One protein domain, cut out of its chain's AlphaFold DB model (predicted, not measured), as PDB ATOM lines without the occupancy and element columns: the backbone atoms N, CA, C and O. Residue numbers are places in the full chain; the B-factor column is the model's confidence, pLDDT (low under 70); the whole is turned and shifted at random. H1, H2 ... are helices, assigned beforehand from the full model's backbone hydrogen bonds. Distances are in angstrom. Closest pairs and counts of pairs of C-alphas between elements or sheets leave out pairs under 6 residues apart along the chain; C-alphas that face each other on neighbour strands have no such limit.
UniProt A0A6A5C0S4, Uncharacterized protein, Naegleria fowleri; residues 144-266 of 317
ATOM      1  N   SER A 144       0.900 -22.930  32.223       89.69
ATOM      2  CA  SER A 144       1.253 -24.347  32.146       89.69
ATOM      3  C   SER A 144       1.139 -24.851  30.702       89.69
ATOM      4  O   SER A 144       1.989 -25.603  30.214       89.69
ATOM      5  N   HIS A 145       0.117 -24.392  29.974       89.50
ATOM      6  CA  HIS A 145      -0.087 -24.686  28.559       89.50
ATOM      7  C   HIS A 145       0.905 -23.955  27.659       89.50
ATOM      8  O   HIS A 145       1.389 -24.559  26.698       89.50
ATOM      9  N   LEU A 146       1.285 -22.720  27.987       91.56
ATOM     10  CA  LEU A 146       2.344 -22.007  27.265       91.56
ATOM     11  C   LEU A 146       3.680 -22.755  27.345       91.56
ATOM     12  O   LEU A 146       4.293 -23.014  26.307       91.56
ATOM     13  N   LEU A 147       4.091 -23.194  28.539       90.69
ATOM     14  CA  LEU A 147       5.323 -23.970  28.715       90.69
ATOM     15  C   LEU A 147       5.256 -25.333  28.009       90.69
ATOM     16  O   LEU A 147       6.214 -25.726  27.341       90.69
ATOM     17  N   LYS A 148       4.113 -26.041  28.064       86.94
ATOM     18  CA  LYS A 148       3.906 -27.290  27.298       86.94
ATOM     19  C   LYS A 148       4.062 -27.050  25.791       86.94
ATOM     20  O   LYS A 148       4.683 -27.866  25.111       86.94
ATOM     21  N   ARG A 149       3.517 -25.950  25.263       88.06
ATOM     22  CA  ARG A 149       3.624 -25.587  23.840       88.06
ATOM     23  C   ARG A 149       5.056 -25.229  23.444       88.06
ATOM     24  O   ARG A 149       5.502 -25.715  22.411       88.06
ATOM     25  N   LEU A 150       5.777 -24.467  24.269       88.69
ATOM     26  CA  LEU A 150       7.199 -24.158  24.065       88.69
ATOM     27  C   LEU A 150       8.048 -25.437  24.050       88.69
ATOM     28  O   LEU A 150       8.763 -25.709  23.090       88.69
ATOM     29  N   ARG A 151       7.873 -26.317  25.040       86.69
ATOM     30  CA  ARG A 151       8.531 -27.633  25.042       86.69
ATOM     31  C   ARG A 151       8.240 -28.411  23.755       86.69
ATOM     32  O   ARG A 151       9.148 -28.962  23.148       86.69
ATOM     33  N   ASN A 152       6.984 -28.454  23.314       83.94
ATOM     34  CA  ASN A 152       6.624 -29.172  22.091       83.94
ATOM     35  C   ASN A 152       7.253 -28.550  20.830       83.94
ATOM     36  O   ASN A 152       7.444 -29.268  19.857       83.94
ATOM     37  N   CYS A 153       7.580 -27.254  20.813       82.44
ATOM     38  CA  CYS A 153       8.356 -26.658  19.720       82.44
ATOM     39  C   CYS A 153       9.796 -27.188  19.683       82.44
ATOM     40  O   CYS A 153      10.298 -27.440  18.594       82.44
ATOM     41  N   LEU A 154      10.427 -27.412  20.841       78.81
ATOM     42  CA  LEU A 154      11.766 -28.016  20.916       78.81
ATOM     43  C   LEU A 154      11.776 -29.470  20.438       78.81
ATOM     44  O   LEU A 154      12.683 -29.878  19.724       78.81
ATOM     45  N   LEU A 155      10.755 -30.243  20.818       74.44
ATOM     46  CA  LEU A 155      10.675 -31.683  20.538       74.44
ATOM     47  C   LEU A 155      10.137 -32.020  19.139       74.44
ATOM     48  O   LEU A 155      10.071 -33.187  18.772       74.44
ATOM     49  N   LYS A 156       9.714 -31.023  18.354       67.19
ATOM     50  CA  LYS A 156       9.227 -31.229  16.979       67.19
ATOM     51  C   LYS A 156      10.344 -31.519  15.965       67.19
ATOM     52  O   LYS A 156      10.027 -31.740  14.800       67.19
ATOM     53  N   GLY A 157      11.610 -31.531  16.387       50.44
ATOM     54  CA  GLY A 157      12.685 -32.210  15.665       50.44
ATOM     55  C   GLY A 157      12.776 -33.660  16.140       50.44
ATOM     56  O   GLY A 157      12.990 -33.869  17.328       50.44
ATOM     57  N   ASP A 158      12.539 -34.607  15.232       37.28
ATOM     58  CA  ASP A 158      12.668 -36.073  15.326       37.28
ATOM     59  C   ASP A 158      12.863 -36.712  16.729       37.28
ATOM     60  O   ASP A 158      13.907 -36.592  17.368       37.28
ATOM     61  N   ASP A 159      11.851 -37.481  17.153       35.19
ATOM     62  CA  ASP A 159      11.908 -38.606  18.108       35.19
ATOM     63  C   ASP A 159      12.627 -38.416  19.462       35.19
ATOM     64  O   ASP A 159      13.253 -39.342  19.981       35.19
ATOM     65  N   LEU A 160      12.446 -37.275  20.137       38.47
ATOM     66  CA  LEU A 160      12.692 -37.187  21.585       38.47
ATOM     67  C   LEU A 160      11.384 -37.154  22.383       38.47
ATOM     68  O   LEU A 160      10.807 -36.102  22.665       38.47
ATOM     69  N   ILE A 161      10.938 -38.331  22.828       37.66
ATOM     70  CA  ILE A 161       9.976 -38.447  23.931       37.66
ATOM     71  C   ILE A 161      10.751 -38.195  25.233       37.66
ATOM     72  O   ILE A 161      11.220 -39.127  25.877       37.66
ATOM     73  N   ILE A 162      10.918 -36.927  25.621       42.31
ATOM     74  CA  ILE A 162      11.324 -36.592  26.993       42.31
ATOM     75  C   ILE A 162      10.062 -36.624  27.859       42.31
ATOM     76  O   ILE A 162       9.105 -35.883  27.610       42.31
ATOM     77  N   GLU A 163      10.045 -37.494  28.870       41.88
ATOM     78  CA  GLU A 163       8.952 -37.565  29.838       41.88
ATOM     79  C   GLU A 163       8.729 -36.206  30.527       41.88
ATOM     80  O   GLU A 163       9.657 -35.442  30.797       41.88
ATOM     81  N   LYS A 164       7.456 -35.877  30.785       46.88
ATOM     82  CA  LYS A 164       7.016 -34.551  31.249       46.88
ATOM     83  C   LYS A 164       7.669 -34.129  32.571       46.88
ATOM     84  O   LYS A 164       7.891 -32.940  32.741       46.88
ATOM     85  N   GLU A 165       7.959 -35.063  33.468       45.69
ATOM     86  CA  GLU A 165       8.608 -34.783  34.758       45.69
ATOM     87  C   GLU A 165      10.096 -34.457  34.562       45.69
ATOM     88  O   GLU A 165      10.582 -33.449  35.068       45.69
ATOM     89  N   PHE A 166      10.777 -35.196  33.679       45.72
ATOM     90  CA  PHE A 166      12.204 -35.024  33.406       45.72
ATOM     91  C   PHE A 166      12.545 -33.657  32.791       45.72
ATOM     92  O   PHE A 166      13.531 -33.032  33.164       45.72
ATOM     93  N   PHE A 167      11.725 -33.150  31.863       57.81
ATOM     94  CA  PHE A 167      12.017 -31.872  31.199       57.81
ATOM     95  C   PHE A 167      11.927 -30.668  32.154       57.81
ATOM     96  O   PHE A 167      12.748 -29.758  32.084       57.81
ATOM     97  N   TYR A 168      10.919 -30.640  33.030       55.38
ATOM     98  CA  TYR A 168      10.707 -29.498  33.922       55.38
ATOM     99  C   TYR A 168      11.687 -29.519  35.095       55.38
ATOM    100  O   TYR A 168      12.356 -28.515  35.333       55.38
ATOM    101  N   GLU A 169      11.834 -30.667  35.755       52.59
ATOM    102  CA  GLU A 169      12.645 -30.793  36.969       52.59
ATOM    103  C   GLU A 169      14.155 -30.701  36.681       52.59
ATOM    104  O   GLU A 169      14.883 -30.086  37.453       52.59
ATOM    105  N   TYR A 170      14.637 -31.219  35.539       54.44
ATOM    106  CA  TYR A 170      16.077 -31.223  35.228       54.44
ATOM    107  C   TYR A 170      16.560 -30.111  34.289       54.44
ATOM    108  O   TYR A 170      17.728 -29.746  34.364       54.44
ATOM    109  N   ILE A 171      15.728 -29.586  33.380       61.94
ATOM    110  CA  ILE A 171      16.200 -28.615  32.367       61.94
ATOM    111  C   ILE A 171      15.762 -27.186  32.700       61.94
ATOM    112  O   ILE A 171      16.535 -26.250  32.505       61.94
ATOM    113  N   ILE A 172      14.533 -26.995  33.191       67.44
ATOM    114  CA  ILE A 172      13.997 -25.656  33.483       67.44
ATOM    115  C   ILE A 172      14.388 -25.200  34.894       67.44
ATOM    116  O   ILE A 172      14.689 -24.021  35.091       67.44
ATOM    117  N   GLU A 173      14.407 -26.102  35.876       67.94
ATOM    118  CA  GLU A 173      14.735 -25.739  37.259       67.94
ATOM    119  C   GLU A 173      16.244 -25.705  37.564       67.94
ATOM    120  O   GLU A 173      16.660 -24.931  38.429       67.94
ATOM    121  N   ASP A 174      17.083 -26.454  36.836       71.69
ATOM    122  CA  ASP A 174      18.536 -26.450  37.047       71.69
ATOM    123  C   ASP A 174      19.251 -25.395  36.184       71.69
ATOM    124  O   ASP A 174      19.638 -25.621  35.033       71.69
ATOM    125  N   SER A 175      19.482 -24.220  36.775       71.38
ATOM    126  CA  SER A 175      20.251 -23.133  36.145       71.38
ATOM    127  C   SER A 175      21.673 -23.534  35.712       71.38
ATOM    128  O   SER A 175      22.216 -22.942  34.772       71.38
ATOM    129  N   ASN A 176      22.270 -24.568  36.321       79.44
ATOM    130  CA  ASN A 176      23.608 -25.025  35.949       79.44
ATOM    131  C   ASN A 176      23.609 -25.674  34.562       79.44
ATOM    132  O   ASN A 176      24.562 -25.481  33.806       79.44
ATOM    133  N   VAL A 177      22.529 -26.367  34.187       81.00
ATOM    134  CA  VAL A 177      22.391 -27.000  32.866       81.00
ATOM    135  C   VAL A 177      22.369 -25.943  31.764       81.00
ATOM    136  O   VAL A 177      23.134 -26.042  30.804       81.00
ATOM    137  N   ILE A 178      21.556 -24.892  31.918       84.56
ATOM    138  CA  ILE A 178      21.461 -23.800  30.935       84.56
ATOM    139  C   ILE A 178      22.813 -23.090  30.792       84.56
ATOM    140  O   ILE A 178      23.299 -22.912  29.672       84.56
ATOM    141  N   SER A 179      23.457 -22.756  31.917       83.56
ATOM    142  CA  SER A 179      24.765 -22.091  31.906       83.56
ATOM    143  C   SER A 179      25.860 -22.950  31.254       83.56
ATOM    144  O   SER A 179      26.687 -22.435  30.503       83.56
ATOM    145  N   GLY A 180      25.840 -24.271  31.467       84.56
ATOM    146  CA  GLY A 180      26.776 -25.203  30.840       84.56
ATOM    147  C   GLY A 180      26.586 -25.302  29.324       84.56
ATOM    148  O   GLY A 180      27.568 -25.322  28.577       84.56
ATOM    149  N   ILE A 181      25.335 -25.298  28.849       83.81
ATOM    150  CA  ILE A 181      25.019 -25.272  27.412       83.81
ATOM    151  C   ILE A 181      25.529 -23.970  26.785       83.81
ATOM    152  O   ILE A 181      26.167 -24.007  25.730       83.81
ATOM    153  N   GLU A 182      25.308 -22.827  27.433       83.12
ATOM    154  CA  GLU A 182      25.770 -21.522  26.951       83.12
ATOM    155  C   GLU A 182      27.305 -21.454  26.833       83.12
ATOM    156  O   GLU A 182      27.848 -20.963  25.838       83.12
ATOM    157  N   GLN A 183      28.026 -22.039  27.795       87.12
ATOM    158  CA  GLN A 183      29.495 -22.076  27.817       87.12
ATOM    159  C   GLN A 183      30.130 -22.877  26.673       87.12
ATOM    160  O   GLN A 183      31.306 -22.664  26.364       87.12
ATOM    161  N   SER A 184      29.379 -23.760  26.011       80.38
ATOM    162  CA  SER A 184      29.873 -24.529  24.860       80.38
ATOM    163  C   SER A 184      30.237 -23.656  23.647       80.38
ATOM    164  O   SER A 184      30.953 -24.122  22.759       80.38
ATOM    165  N   LYS A 185      29.745 -22.404  23.586       77.12
ATOM    166  CA  LYS A 185      29.951 -21.418  22.498       77.12
ATOM    167  C   LYS A 185      29.570 -21.894  21.089       77.12
ATOM    168  O   LYS A 185      29.825 -21.193  20.110       77.12
ATOM    169  N   GLN A 186      28.940 -23.058  20.956       81.38
ATOM    170  CA  GLN A 186      28.389 -23.511  19.685       81.38
ATOM    171  C   GLN A 186      27.112 -22.723  19.389       81.38
ATOM    172  O   GLN A 186      26.266 -22.569  20.268       81.38
ATOM    173  N   ILE A 187      26.948 -22.261  18.147       77.38
ATOM    174  CA  ILE A 187      25.816 -21.408  17.739       77.38
ATOM    175  C   ILE A 187      24.470 -22.056  18.110       77.38
ATOM    176  O   ILE A 187      23.619 -21.404  18.711       77.38
ATOM    177  N   GLY A 188      24.304 -23.353  17.820       75.00
ATOM    178  CA  GLY A 188      23.089 -24.101  18.161       75.00
ATOM    179  C   GLY A 188      22.848 -24.226  19.669       75.00
ATOM    180  O   GLY A 188      21.718 -24.080  20.123       75.00
ATOM    181  N   CYS A 189      23.908 -24.410  20.459       78.50
ATOM    182  CA  CYS A 189      23.805 -24.474  21.916       78.50
ATOM    183  C   CYS A 189      23.466 -23.107  22.525       78.50
ATOM    184  O   CYS A 189      22.625 -23.032  23.411       78.50
ATOM    185  N   CYS A 190      24.031 -22.012  22.011       79.00
ATOM    186  CA  CYS A 190      23.686 -20.660  22.464       79.00
ATOM    187  C   CYS A 190      22.212 -20.330  22.168       79.00
ATOM    188  O   CYS A 190      21.514 -19.767  23.011       79.00
ATOM    189  N   ALA A 191      21.714 -20.725  20.990       80.19
ATOM    190  CA  ALA A 191      20.302 -20.580  20.640       80.19
ATOM    191  C   ALA A 191      19.390 -21.412  21.561       80.19
ATOM    192  O   ALA A 191      18.375 -20.905  22.041       80.19
ATOM    193  N   LEU A 192      19.780 -22.657  21.861       83.94
ATOM    194  CA  LEU A 192      19.070 -23.521  22.803       83.94
ATOM    195  C   LEU A 192      19.067 -22.937  24.223       83.94
ATOM    196  O   LEU A 192      18.012 -22.875  24.843       83.94
ATOM    197  N   ALA A 193      20.206 -22.452  24.721       85.94
ATOM    198  CA  ALA A 193      20.307 -21.827  26.037       85.94
ATOM    199  C   ALA A 193      19.386 -20.603  26.152       85.94
ATOM    200  O   ALA A 193      18.652 -20.478  27.134       85.94
ATOM    201  N   LYS A 194      19.334 -19.748  25.120       86.81
ATOM    202  CA  LYS A 194      18.403 -18.609  25.071       86.81
ATOM    203  C   LYS A 194      16.937 -19.060  25.103       86.81
ATOM    204  O   LYS A 194      16.124 -18.454  25.795       86.81
ATOM    205  N   TYR A 195      16.602 -20.144  24.402       89.19
ATOM    206  CA  TYR A 195      15.255 -20.718  24.423       89.19
ATOM    207  C   TYR A 195      14.873 -21.286  25.797       89.19
ATOM    208  O   TYR A 195      13.786 -21.013  26.307       89.19
ATOM    209  N   LEU A 196      15.766 -22.057  26.419       89.56
ATOM    210  CA  LEU A 196      15.546 -22.630  27.748       89.56
ATOM    211  C   LEU A 196      15.460 -21.541  28.823       89.56
ATOM    212  O   LEU A 196      14.610 -21.626  29.704       89.56
ATOM    213  N   THR A 197      16.258 -20.477  28.694       91.31
ATOM    214  CA  THR A 197      16.178 -19.293  29.560       91.31
ATOM    215  C   THR A 197      14.798 -18.646  29.473       91.31
ATOM    216  O   THR A 197      14.190 -18.386  30.506       91.31
ATOM    217  N   LEU A 198      14.244 -18.456  28.268       92.69
ATOM    218  CA  LEU A 198      12.878 -17.945  28.101       92.69
ATOM    219  C   LEU A 198      11.856 -18.812  28.858       92.69
ATOM    220  O   LEU A 198      11.004 -18.284  29.572       92.69
ATOM    221  N   MET A 199      11.940 -20.140  28.725       92.50
ATOM    222  CA  MET A 199      11.046 -21.064  29.434       92.50
ATOM    223  C   MET A 199      11.202 -20.971  30.958       92.50
ATOM    224  O   MET A 199      10.198 -20.937  31.670       92.50
ATOM    225  N   GLN A 200      12.439 -20.894  31.454       91.50
ATOM    226  CA  GLN A 200      12.742 -20.739  32.877       91.50
ATOM    227  C   GLN A 200      12.192 -19.429  33.438       91.50
ATOM    228  O   GLN A 200      11.548 -19.443  34.485       91.50
ATOM    229  N   GLN A 201      12.366 -18.317  32.726       93.56
ATOM    230  CA  GLN A 201      11.831 -17.020  33.140       93.56
ATOM    231  C   GLN A 201      10.300 -17.041  33.206       93.56
ATOM    232  O   GLN A 201       9.724 -16.570  34.185       93.56
ATOM    233  N   ILE A 202       9.628 -17.640  32.213       94.06
ATOM    234  CA  ILE A 202       8.168 -17.819  32.246       94.06
ATOM    235  C   ILE A 202       7.761 -18.653  33.464       94.06
ATOM    236  O   ILE A 202       6.853 -18.249  34.179       94.06
ATOM    237  N   HIS A 203       8.431 -19.773  33.740       92.06
ATOM    238  CA  HIS A 203       8.142 -20.586  34.925       92.06
ATOM    239  C   HIS A 203       8.297 -19.784  36.228       92.06
ATOM    240  O   HIS A 203       7.380 -19.748  37.042       92.06
ATOM    241  N   GLN A 204       9.417 -19.073  36.390       91.62
ATOM    242  CA  GLN A 204       9.717 -18.264  37.578       91.62
ATOM    243  C   GLN A 204       8.685 -17.158  37.828       91.62
ATOM    244  O   GLN A 204       8.306 -16.929  38.972       91.62
ATOM    245  N   ILE A 205       8.171 -16.503  36.783       93.56
ATOM    246  CA  ILE A 205       7.126 -15.470  36.916       93.56
ATOM    247  C   ILE A 205       5.868 -16.021  37.612       93.56
ATOM    248  O   ILE A 205       5.219 -15.303  38.385       93.56
ATOM    249  N   PHE A 206       5.522 -17.282  37.344       91.81
ATOM    250  CA  PHE A 206       4.347 -17.961  37.897       91.81
ATOM    251  C   PHE A 206       4.649 -18.799  39.146       91.81
ATOM    252  O   PHE A 206       3.714 -19.300  39.765       91.81
ATOM    253  N   ASP A 207       5.910 -18.902  39.561       88.81
ATOM    254  CA  ASP A 207       6.323 -19.538  40.810       88.81
ATOM    255  C   ASP A 207       6.361 -18.499  41.943       88.81
ATOM    256  O   ASP A 207       7.358 -17.812  42.171       88.81
ATOM    257  N   ASP A 208       5.237 -18.358  42.651       84.38
ATOM    258  CA  ASP A 208       5.104 -17.400  43.755       84.38
ATOM    259  C   ASP A 208       5.949 -17.758  44.994       84.38
ATOM    260  O   ASP A 208       6.108 -16.902  45.870       84.38
ATOM    261  N   GLU A 209       6.457 -18.993  45.101       83.06
ATOM    262  CA  GLU A 209       7.322 -19.423  46.207       83.06
ATOM    263  C   GLU A 209       8.769 -18.993  45.955       83.06
ATOM    264  O   GLU A 209       9.408 -18.431  46.849       83.06
ATOM    265  N   ARG A 210       9.272 -19.199  44.731       78.25
ATOM    266  CA  ARG A 210      10.647 -18.829  44.354       78.25
ATOM    267  C   ARG A 210      10.790 -17.356  43.975       78.25
ATOM    268  O   ARG A 210      11.809 -16.756  44.299       78.25
ATOM    269  N   CYS A 211       9.781 -16.761  43.341       80.75
ATOM    270  CA  CYS A 211       9.784 -15.360  42.921       80.75
ATOM    271  C   CYS A 211       8.572 -14.634  43.519       80.75
ATOM    272  O   CYS A 211       7.546 -14.438  42.876       80.75
ATOM    273  N   SER A 212       8.659 -14.225  44.785       76.75
ATOM    274  CA  SER A 212       7.551 -13.532  45.467       76.75
ATOM    275  C   SER A 212       7.565 -12.006  45.281       76.75
ATOM    276  O   SER A 212       6.582 -11.332  45.599       76.75
ATOM    277  N   ASN A 213       8.663 -11.451  44.754       84.06
ATOM    278  CA  ASN A 213       8.885 -10.014  44.614       84.06
ATOM    279  C   ASN A 213       8.382  -9.484  43.261       84.06
ATOM    280  O   ASN A 213       8.852  -9.895  42.202       84.06
ATOM    281  N   TRP A 214       7.483  -8.496  43.293       85.00
ATOM    282  CA  TRP A 214       6.983  -7.834  42.086       85.00
ATOM    283  C   TRP A 214       8.094  -7.224  41.217       85.00
ATOM    284  O   TRP A 214       8.064  -7.387  40.002       85.00
ATOM    285  N   ASN A 215       9.089  -6.552  41.800       87.25
ATOM    286  CA  ASN A 215      10.148  -5.909  41.011       87.25
ATOM    287  C   ASN A 215      10.961  -6.933  40.211       87.25
ATOM    288  O   ASN A 215      11.329  -6.671  39.068       87.25
ATOM    289  N   GLU A 216      11.196  -8.105  40.795       90.00
ATOM    290  CA  GLU A 216      11.872  -9.218  40.134       90.00
ATOM    291  C   GLU A 216      10.997  -9.801  39.018       90.00
ATOM    292  O   GLU A 216      11.437  -9.885  37.871       90.00
ATOM    293  N   LYS A 217       9.713 -10.071  39.295       90.56
ATOM    294  CA  LYS A 217       8.752 -10.497  38.263       90.56
ATOM    295  C   LYS A 217       8.657  -9.507  37.111       90.56
ATOM    296  O   LYS A 217       8.590  -9.921  35.958       90.56
ATOM    297  N   LYS A 218       8.673  -8.203  37.397       91.69
ATOM    298  CA  LYS A 218       8.659  -7.155  36.376       91.69
ATOM    299  C   LYS A 218       9.889  -7.256  35.477       91.69
ATOM    300  O   LYS A 218       9.742  -7.233  34.261       91.69
ATOM    301  N   GLN A 219      11.080  -7.415  36.053       93.94
ATOM    302  CA  GLN A 219      12.312  -7.598  35.279       93.94
ATOM    303  C   GLN A 219      12.258  -8.858  34.405       93.94
ATOM    304  O   GLN A 219      12.612  -8.795  33.227       93.94
ATOM    305  N   LEU A 220      11.753  -9.973  34.943       95.50
ATOM    306  CA  LEU A 220      11.560 -11.207  34.181       95.50
ATOM    307  C   LEU A 220      10.567 -11.014  33.025       95.50
ATOM    308  O   LEU A 220      10.853 -11.424  31.903       95.50
ATOM    309  N   ILE A 221       9.436 -10.346  33.267       96.50
ATOM    310  CA  ILE A 221       8.440 -10.037  32.232       96.50
ATOM    311  C   ILE A 221       9.063  -9.199  31.106       96.50
ATOM    312  O   ILE A 221       8.889  -9.533  29.933       96.50
ATOM    313  N   GLU A 222       9.813  -8.143  31.434       96.88
ATOM    314  CA  GLU A 222      10.482  -7.316  30.419       96.88
ATOM    315  C   GLU A 222      11.540  -8.107  29.633       96.88
ATOM    316  O   GLU A 222      11.641  -7.960  28.412       96.88
ATOM    317  N   SER A 223      12.291  -8.990  30.297       97.19
ATOM    318  CA  SER A 223      13.250  -9.892  29.645       97.19
ATOM    319  C   SER A 223      12.570 -10.847  28.655       97.19
ATOM    320  O   SER A 223      13.022 -10.989  27.512       97.19
ATOM    321  N   VAL A 224      11.449 -11.457  29.054       97.50
ATOM    322  CA  VAL A 224      10.641 -12.338  28.195       97.50
ATOM    323  C   VAL A 224      10.128 -11.569  26.976       97.50
ATOM    324  O   VAL A 224      10.313 -12.016  25.842       97.50
ATOM    325  N   LEU A 225       9.530 -10.391  27.180       97.50
ATOM    326  CA  LEU A 225       9.001  -9.561  26.091       97.50
ATOM    327  C   LEU A 225      10.102  -9.098  25.122       97.50
ATOM    328  O   LEU A 225       9.891  -9.115  23.908       97.50
ATOM    329  N   THR A 226      11.277  -8.735  25.639       96.81
ATOM    330  CA  THR A 226      12.435  -8.320  24.828       96.81
ATOM    331  C   THR A 226      12.933  -9.471  23.960       96.81
ATOM    332  O   THR A 226      13.075  -9.315  22.749       96.81
ATOM    333  N   THR A 227      13.095 -10.657  24.553       94.19
ATOM    334  CA  THR A 227      13.529 -11.867  23.839       94.19
ATOM    335  C   THR A 227      12.571 -12.229  22.704       94.19
ATOM    336  O   THR A 227      13.000 -12.509  21.584       94.19
ATOM    337  N   LEU A 228      11.263 -12.187  22.969       93.44
ATOM    338  CA  LEU A 228      10.239 -12.482  21.966       93.44
ATOM    339  C   LEU A 228      10.241 -11.460  20.829       93.44
ATOM    340  O   LEU A 228      10.119 -11.842  19.664       93.44
ATOM    341  N   LYS A 229      10.400 -10.172  21.150       93.38
ATOM    342  CA  LYS A 229      10.471  -9.109  20.148       93.38
ATOM    343  C   LYS A 229      11.674  -9.294  19.227       93.38
ATOM    344  O   LYS A 229      11.507  -9.252  18.014       93.38
ATOM    345  N   GLU A 230      12.852  -9.578  19.778       91.19
ATOM    346  CA  GLU A 230      14.058  -9.853  18.986       91.19
ATOM    347  C   GLU A 230      13.852 -11.018  18.009       91.19
ATOM    348  O   GLU A 230      14.254 -10.942  16.848       91.19
ATOM    349  N   TRP A 231      13.190 -12.091  18.450       87.81
ATOM    350  CA  TRP A 231      12.865 -13.227  17.585       87.81
ATOM    351  C   TRP A 231      11.870 -12.866  16.481       87.81
ATOM    352  O   TRP A 231      12.015 -13.344  15.350       87.81
ATOM    353  N   LYS A 232      10.881 -12.018  16.786       86.62
ATOM    354  CA  LYS A 232       9.896 -11.551  15.806       86.62
ATOM    355  C   LYS A 232      10.528 -10.618  14.772       86.62
ATOM    356  O   LYS A 232      10.301 -10.810  13.579       86.62
ATOM    357  N   ASP A 233      11.360  -9.677  15.213       87.56
ATOM    358  CA  ASP A 233      12.060  -8.709  14.359       87.56
ATOM    359  C   ASP A 233      13.081  -9.405  13.443       87.56
ATOM    360  O   ASP A 233      13.223  -9.051  12.272       87.56
ATOM    361  N   ALA A 234      13.727 -10.469  13.929       82.75
ATOM    362  CA  ALA A 234      14.607 -11.314  13.124       82.75
ATOM    363  C   ALA A 234      13.861 -12.192  12.095       82.75
ATOM    364  O   ALA A 234      14.504 -12.966  11.387       82.75
ATOM    365  N   SER A 235      12.522 -12.117  12.019       74.25
ATOM    366  CA  SER A 235      11.675 -13.017  11.213       74.25
ATOM    367  C   SER A 235      11.985 -14.499  11.464       74.25
ATOM    368  O   SER A 235      11.934 -15.334  10.561       74.25
ATOM    369  N   SER A 236      12.359 -14.826  12.703       68.25
ATOM    370  CA  SER A 236      12.739 -16.180  13.076       68.25
ATOM    371  C   SER A 236      11.480 -17.024  13.310       68.25
ATOM    372  O   SER A 236      10.601 -16.652  14.082       68.25
ATOM    373  N   ASN A 237      11.388 -18.191  12.670       71.25
ATOM    374  CA  ASN A 237      10.271 -19.132  12.859       71.25
ATOM    375  C   ASN A 237      10.450 -20.000  14.125       71.25
ATOM    376  O   ASN A 237      10.112 -21.182  14.123       71.25
ATOM    377  N   ILE A 238      11.024 -19.438  15.198       81.06
ATOM    378  CA  ILE A 238      11.352 -20.171  16.438       81.06
ATOM    379  C   ILE A 238      10.075 -20.620  17.167       81.06
ATOM    380  O   ILE A 238      10.007 -21.728  17.700       81.06
ATOM    381  N   ILE A 239       9.048 -19.770  17.174       86.25
ATOM    382  CA  ILE A 239       7.709 -20.080  17.687       86.25
ATOM    383  C   ILE A 239       6.654 -19.620  16.681       86.25
ATOM    384  O   ILE A 239       6.900 -18.711  15.893       86.25
ATOM    385  N   SER A 240       5.471 -20.238  16.705       87.62
ATOM    386  CA  SER A 240       4.365 -19.797  15.850       87.62
ATOM    387  C   SER A 240       3.831 -18.429  16.283       87.62
ATOM    388  O   SER A 240       3.857 -18.096  17.469       87.62
ATOM    389  N   ASP A 241       3.263 -17.674  15.339       89.00
ATOM    390  CA  ASP A 241       2.633 -16.370  15.604       89.00
ATOM    391  C   ASP A 241       1.535 -16.441  16.669       89.00
ATOM    392  O   ASP A 241       1.370 -15.530  17.480       89.00
ATOM    393  N   GLU A 242       0.809 -17.556  16.698       90.81
ATOM    394  CA  GLU A 242      -0.207 -17.828  17.709       90.81
ATOM    395  C   GLU A 242       0.417 -17.966  19.110       90.81
ATOM    396  O   GLU A 242      -0.008 -17.293  20.047       90.81
ATOM    397  N   LEU A 243       1.472 -18.781  19.260       91.19
ATOM    398  CA  LEU A 243       2.151 -18.955  20.550       91.19
ATOM    399  C   LEU A 243       2.825 -17.654  21.005       91.19
ATOM    400  O   LEU A 243       2.732 -17.304  22.179       91.19
ATOM    401  N   TYR A 244       3.445 -16.919  20.079       93.25
ATOM    402  CA  TYR A 244       3.979 -15.581  20.332       93.25
ATOM    403  C   TYR A 244       2.899 -14.657  20.906       93.25
ATOM    404  O   TYR A 244       3.085 -14.079  21.978       93.25
ATOM    405  N   SER A 245       1.745 -14.571  20.239       94.69
ATOM    406  CA  SER A 245       0.644 -13.691  20.645       94.69
ATOM    407  C   SER A 245       0.096 -14.063  22.023       94.69
ATOM    408  O   SER A 245      -0.169 -13.180  22.840       94.69
ATOM    409  N   HIS A 246      -0.010 -15.361  22.324       95.88
ATOM    410  CA  HIS A 246      -0.461 -15.831  23.633       95.88
ATOM    411  C   HIS A 246       0.519 -15.475  24.759       95.88
ATOM    412  O   HIS A 246       0.091 -15.005  25.817       95.88
ATOM    413  N   ILE A 247       1.829 -15.656  24.547       96.81
ATOM    414  CA  ILE A 247       2.831 -15.305  25.564       96.81
ATOM    415  C   ILE A 247       2.859 -13.786  25.767       96.81
ATOM    416  O   ILE A 247       2.762 -13.329  26.904       96.81
ATOM    417  N   VAL A 248       2.916 -12.997  24.689       97.00
ATOM    418  CA  VAL A 248       2.948 -11.527  24.772       97.00
ATOM    419  C   VAL A 248       1.715 -10.979  25.487       97.00
ATOM    420  O   VAL A 248       1.859 -10.132  26.371       97.00
ATOM    421  N   MET A 249       0.518 -11.475  25.158       97.25
ATOM    422  CA  MET A 249      -0.712 -11.061  25.836       97.25
ATOM    423  C   MET A 249      -0.661 -11.403  27.324       97.25
ATOM    424  O   MET A 249      -0.905 -10.530  28.148       97.25
ATOM    425  N   THR A 250      -0.269 -12.629  27.675       97.69
ATOM    426  CA  THR A 250      -0.179 -13.074  29.074       97.69
ATOM    427  C   THR A 250       0.789 -12.211  29.884       97.69
ATOM    428  O   THR A 250       0.433 -11.733  30.959       97.69
ATOM    429  N   MET A 251       1.983 -11.949  29.350       97.62
ATOM    430  CA  MET A 251       3.009 -11.136  30.011       97.62
ATOM    431  C   MET A 251       2.584  -9.671  30.156       97.62
ATOM    432  O   MET A 251       2.748  -9.077  31.220       97.62
ATOM    433  N   THR A 252       1.979  -9.097  29.113       96.94
ATOM    434  CA  THR A 252       1.496  -7.706  29.129       96.94
ATOM    435  C   THR A 252       0.323  -7.532  30.094       96.94
ATOM    436  O   THR A 252       0.298  -6.577  30.870       96.94
ATOM    437  N   SER A 253      -0.620  -8.476  30.087       97.12
ATOM    438  CA  SER A 253      -1.751  -8.535  31.016       97.12
ATOM    439  C   SER A 253      -1.287  -8.650  32.460       97.12
ATOM    440  O   SER A 253      -1.753  -7.904  33.318       97.12
ATOM    441  N   LEU A 254      -0.334  -9.545  32.728       95.38
ATOM    442  CA  LEU A 254       0.214  -9.730  34.063       95.38
ATOM    443  C   LEU A 254       0.937  -8.464  34.540       95.38
ATOM    444  O   LEU A 254       0.675  -8.001  35.650       95.38
ATOM    445  N   ARG A 255       1.759  -7.840  33.683       95.25
ATOM    446  CA  ARG A 255       2.397  -6.546  33.978       95.25
ATOM    447  C   ARG A 255       1.366  -5.477  34.331       95.25
ATOM    448  O   ARG A 255       1.506  -4.831  35.362       95.25
ATOM    449  N   SER A 256       0.323  -5.324  33.515       94.88
ATOM    450  CA  SER A 256      -0.746  -4.347  33.754       94.88
ATOM    451  C   SER A 256      -1.464  -4.593  35.084       94.88
ATOM    452  O   SER A 256      -1.706  -3.652  35.842       94.88
ATOM    453  N   LEU A 257      -1.748  -5.858  35.409       93.50
ATOM    454  CA  LEU A 257      -2.397  -6.246  36.659       93.50
ATOM    455  C   LEU A 257      -1.551  -5.838  37.877       93.50
ATOM    456  O   LEU A 257      -2.060  -5.231  38.821       93.50
ATOM    457  N   PHE A 258      -0.252  -6.122  37.833       91.19
ATOM    458  CA  PHE A 258       0.685  -5.745  38.884       91.19
ATOM    459  C   PHE A 258       0.933  -4.235  38.973       91.19
ATOM    460  O   PHE A 258       1.026  -3.706  40.077       91.19
ATOM    461  N   GLU A 259       1.000  -3.512  37.858       91.94
ATOM    462  CA  GLU A 259       1.144  -2.050  37.883       91.94
ATOM    463  C   GLU A 259      -0.083  -1.367  38.497       91.94
ATOM    464  O   GLU A 259       0.054  -0.384  39.224       91.94
ATOM    465  N   LYS A 260      -1.279  -1.918  38.257       91.94
ATOM    466  CA  LYS A 260      -2.540  -1.369  38.766       91.94
ATOM    467  C   LYS A 260      -2.798  -1.719  40.233       91.94
ATOM    468  O   LYS A 260      -3.339  -0.891  40.963       91.94
ATOM    469  N   TYR A 261      -2.430  -2.925  40.673       90.31
ATOM    470  CA  TYR A 261      -2.833  -3.441  41.990       90.31
ATOM    471  C   TYR A 261      -1.680  -3.907  42.891       90.31
ATOM    472  O   TYR A 261      -1.885  -4.067  44.094       90.31
ATOM    473  N   GLY A 262      -0.465  -4.078  42.366       84.56
ATOM    474  CA  GLY A 262       0.679  -4.651  43.089       84.56
ATOM    475  C   GLY A 262       1.165  -3.829  44.286       84.56
ATOM    476  O   GLY A 262       1.738  -4.386  45.215       84.56
ATOM    477  N   ASN A 263       0.877  -2.523  44.320       82.94
ATOM    478  CA  ASN A 263       1.177  -1.666  45.477       82.94
ATOM    479  C   ASN A 263       0.219  -1.884  46.663       82.94
ATOM    480  O   ASN A 263       0.527  -1.483  47.782       82.94
ATOM    481  N   HIS A 264      -0.954  -2.475  46.421       82.19
ATOM    482  CA  HIS A 264      -2.019  -2.640  47.417       82.19
ATOM    483  C   HIS A 264      -2.295  -4.105  47.756       82.19
ATOM    484  O   HIS A 264      -2.946  -4.401  48.757       82.19
ATOM    485  N   THR A 265      -1.851  -5.027  46.908       84.75
ATOM    486  CA  THR A 265      -2.163  -6.447  47.007       84.75
ATOM    487  C   THR A 265      -0.987  -7.263  46.490       84.75
ATOM    488  O   THR A 265      -0.511  -7.035  45.377       84.75
ATOM    489  N   GLN A 266      -0.551  -8.255  47.268       87.94
ATOM    490  CA  GLN A 266       0.405  -9.246  46.788       87.94
ATOM    491  C   GLN A 266      -0.301 -10.184  45.807       87.94
ATOM    492  O   GLN A 266      -1.021 -11.092  46.209       87.94
TER     493      GLN A 266
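What this domain is: This is residues 144 to 266 of the 317 residues of an uncharacterized protein of Naegleria fowleri (UniProt A0A6A5C0S4). Four helices, H1, H4, H5 and H6, make an up-and-down bundle, a ring in which short H1 packs on part of H4 and of H6 and closes the side opposite H5. Two short helices pack on the outside of H4, H3 along it and H2 across it, and residues 155 to 161 stick out as a free loop. The printed part has 123 residues with six named helices, H1 to H6 in order, and no named strand: all helix. It is compact, with a radius of gyration of the C-alphas of 15.0 A, and elongated, 48 by 31 by 26 A.

Where its parts are: H1, residues 144 to 154, begins with C-alpha 144 at (1.253, -24.347, 32.146). H2 is residues 164 to 172 and H3 residues 175 to 183. H4, residues 187 to 206, is 29.7 A long; H5, residues 214 to 233, 28.2 A. H6, residues 241 to 261, is 29.9 A long and ends with C-alpha 261 at (-2.833, -3.441, 41.990).

How they stand to each other: H4 is the hub, touching four helices. With residues 199 to 203 alone it touches H1 at a shallow tilt of 6 degrees, opposite ways; the closest C-alphas, Leu 147 and Met 199, are 6.5 A apart. H2 is about perpendicular to H4 at 75 degrees, touching its residues 196 to 203 alone, with C-alphas Ile 172 and Gln 200 closest at 5.1 A. H3 and H4 form a hairpin, closest at C-alphas Glu 182 and Cys 190, 5.0 A. H5 and H6 form another, closest at C-alphas Ile 221 and Met 251, 6.0 A. H1 and H5 are apart. Every O i to N i+4 pair is within hydrogen-bond range in H1, H3, H5 and H6; H2 has 4 of 5, H4 15 of 16.

The domain as a whole: The C-alphas farthest apart, Asp 158 and His 264, are 48.6 A apart. The printed part has no cut and no long link. Confidence is under 70 at residues 156 to 173 and 236.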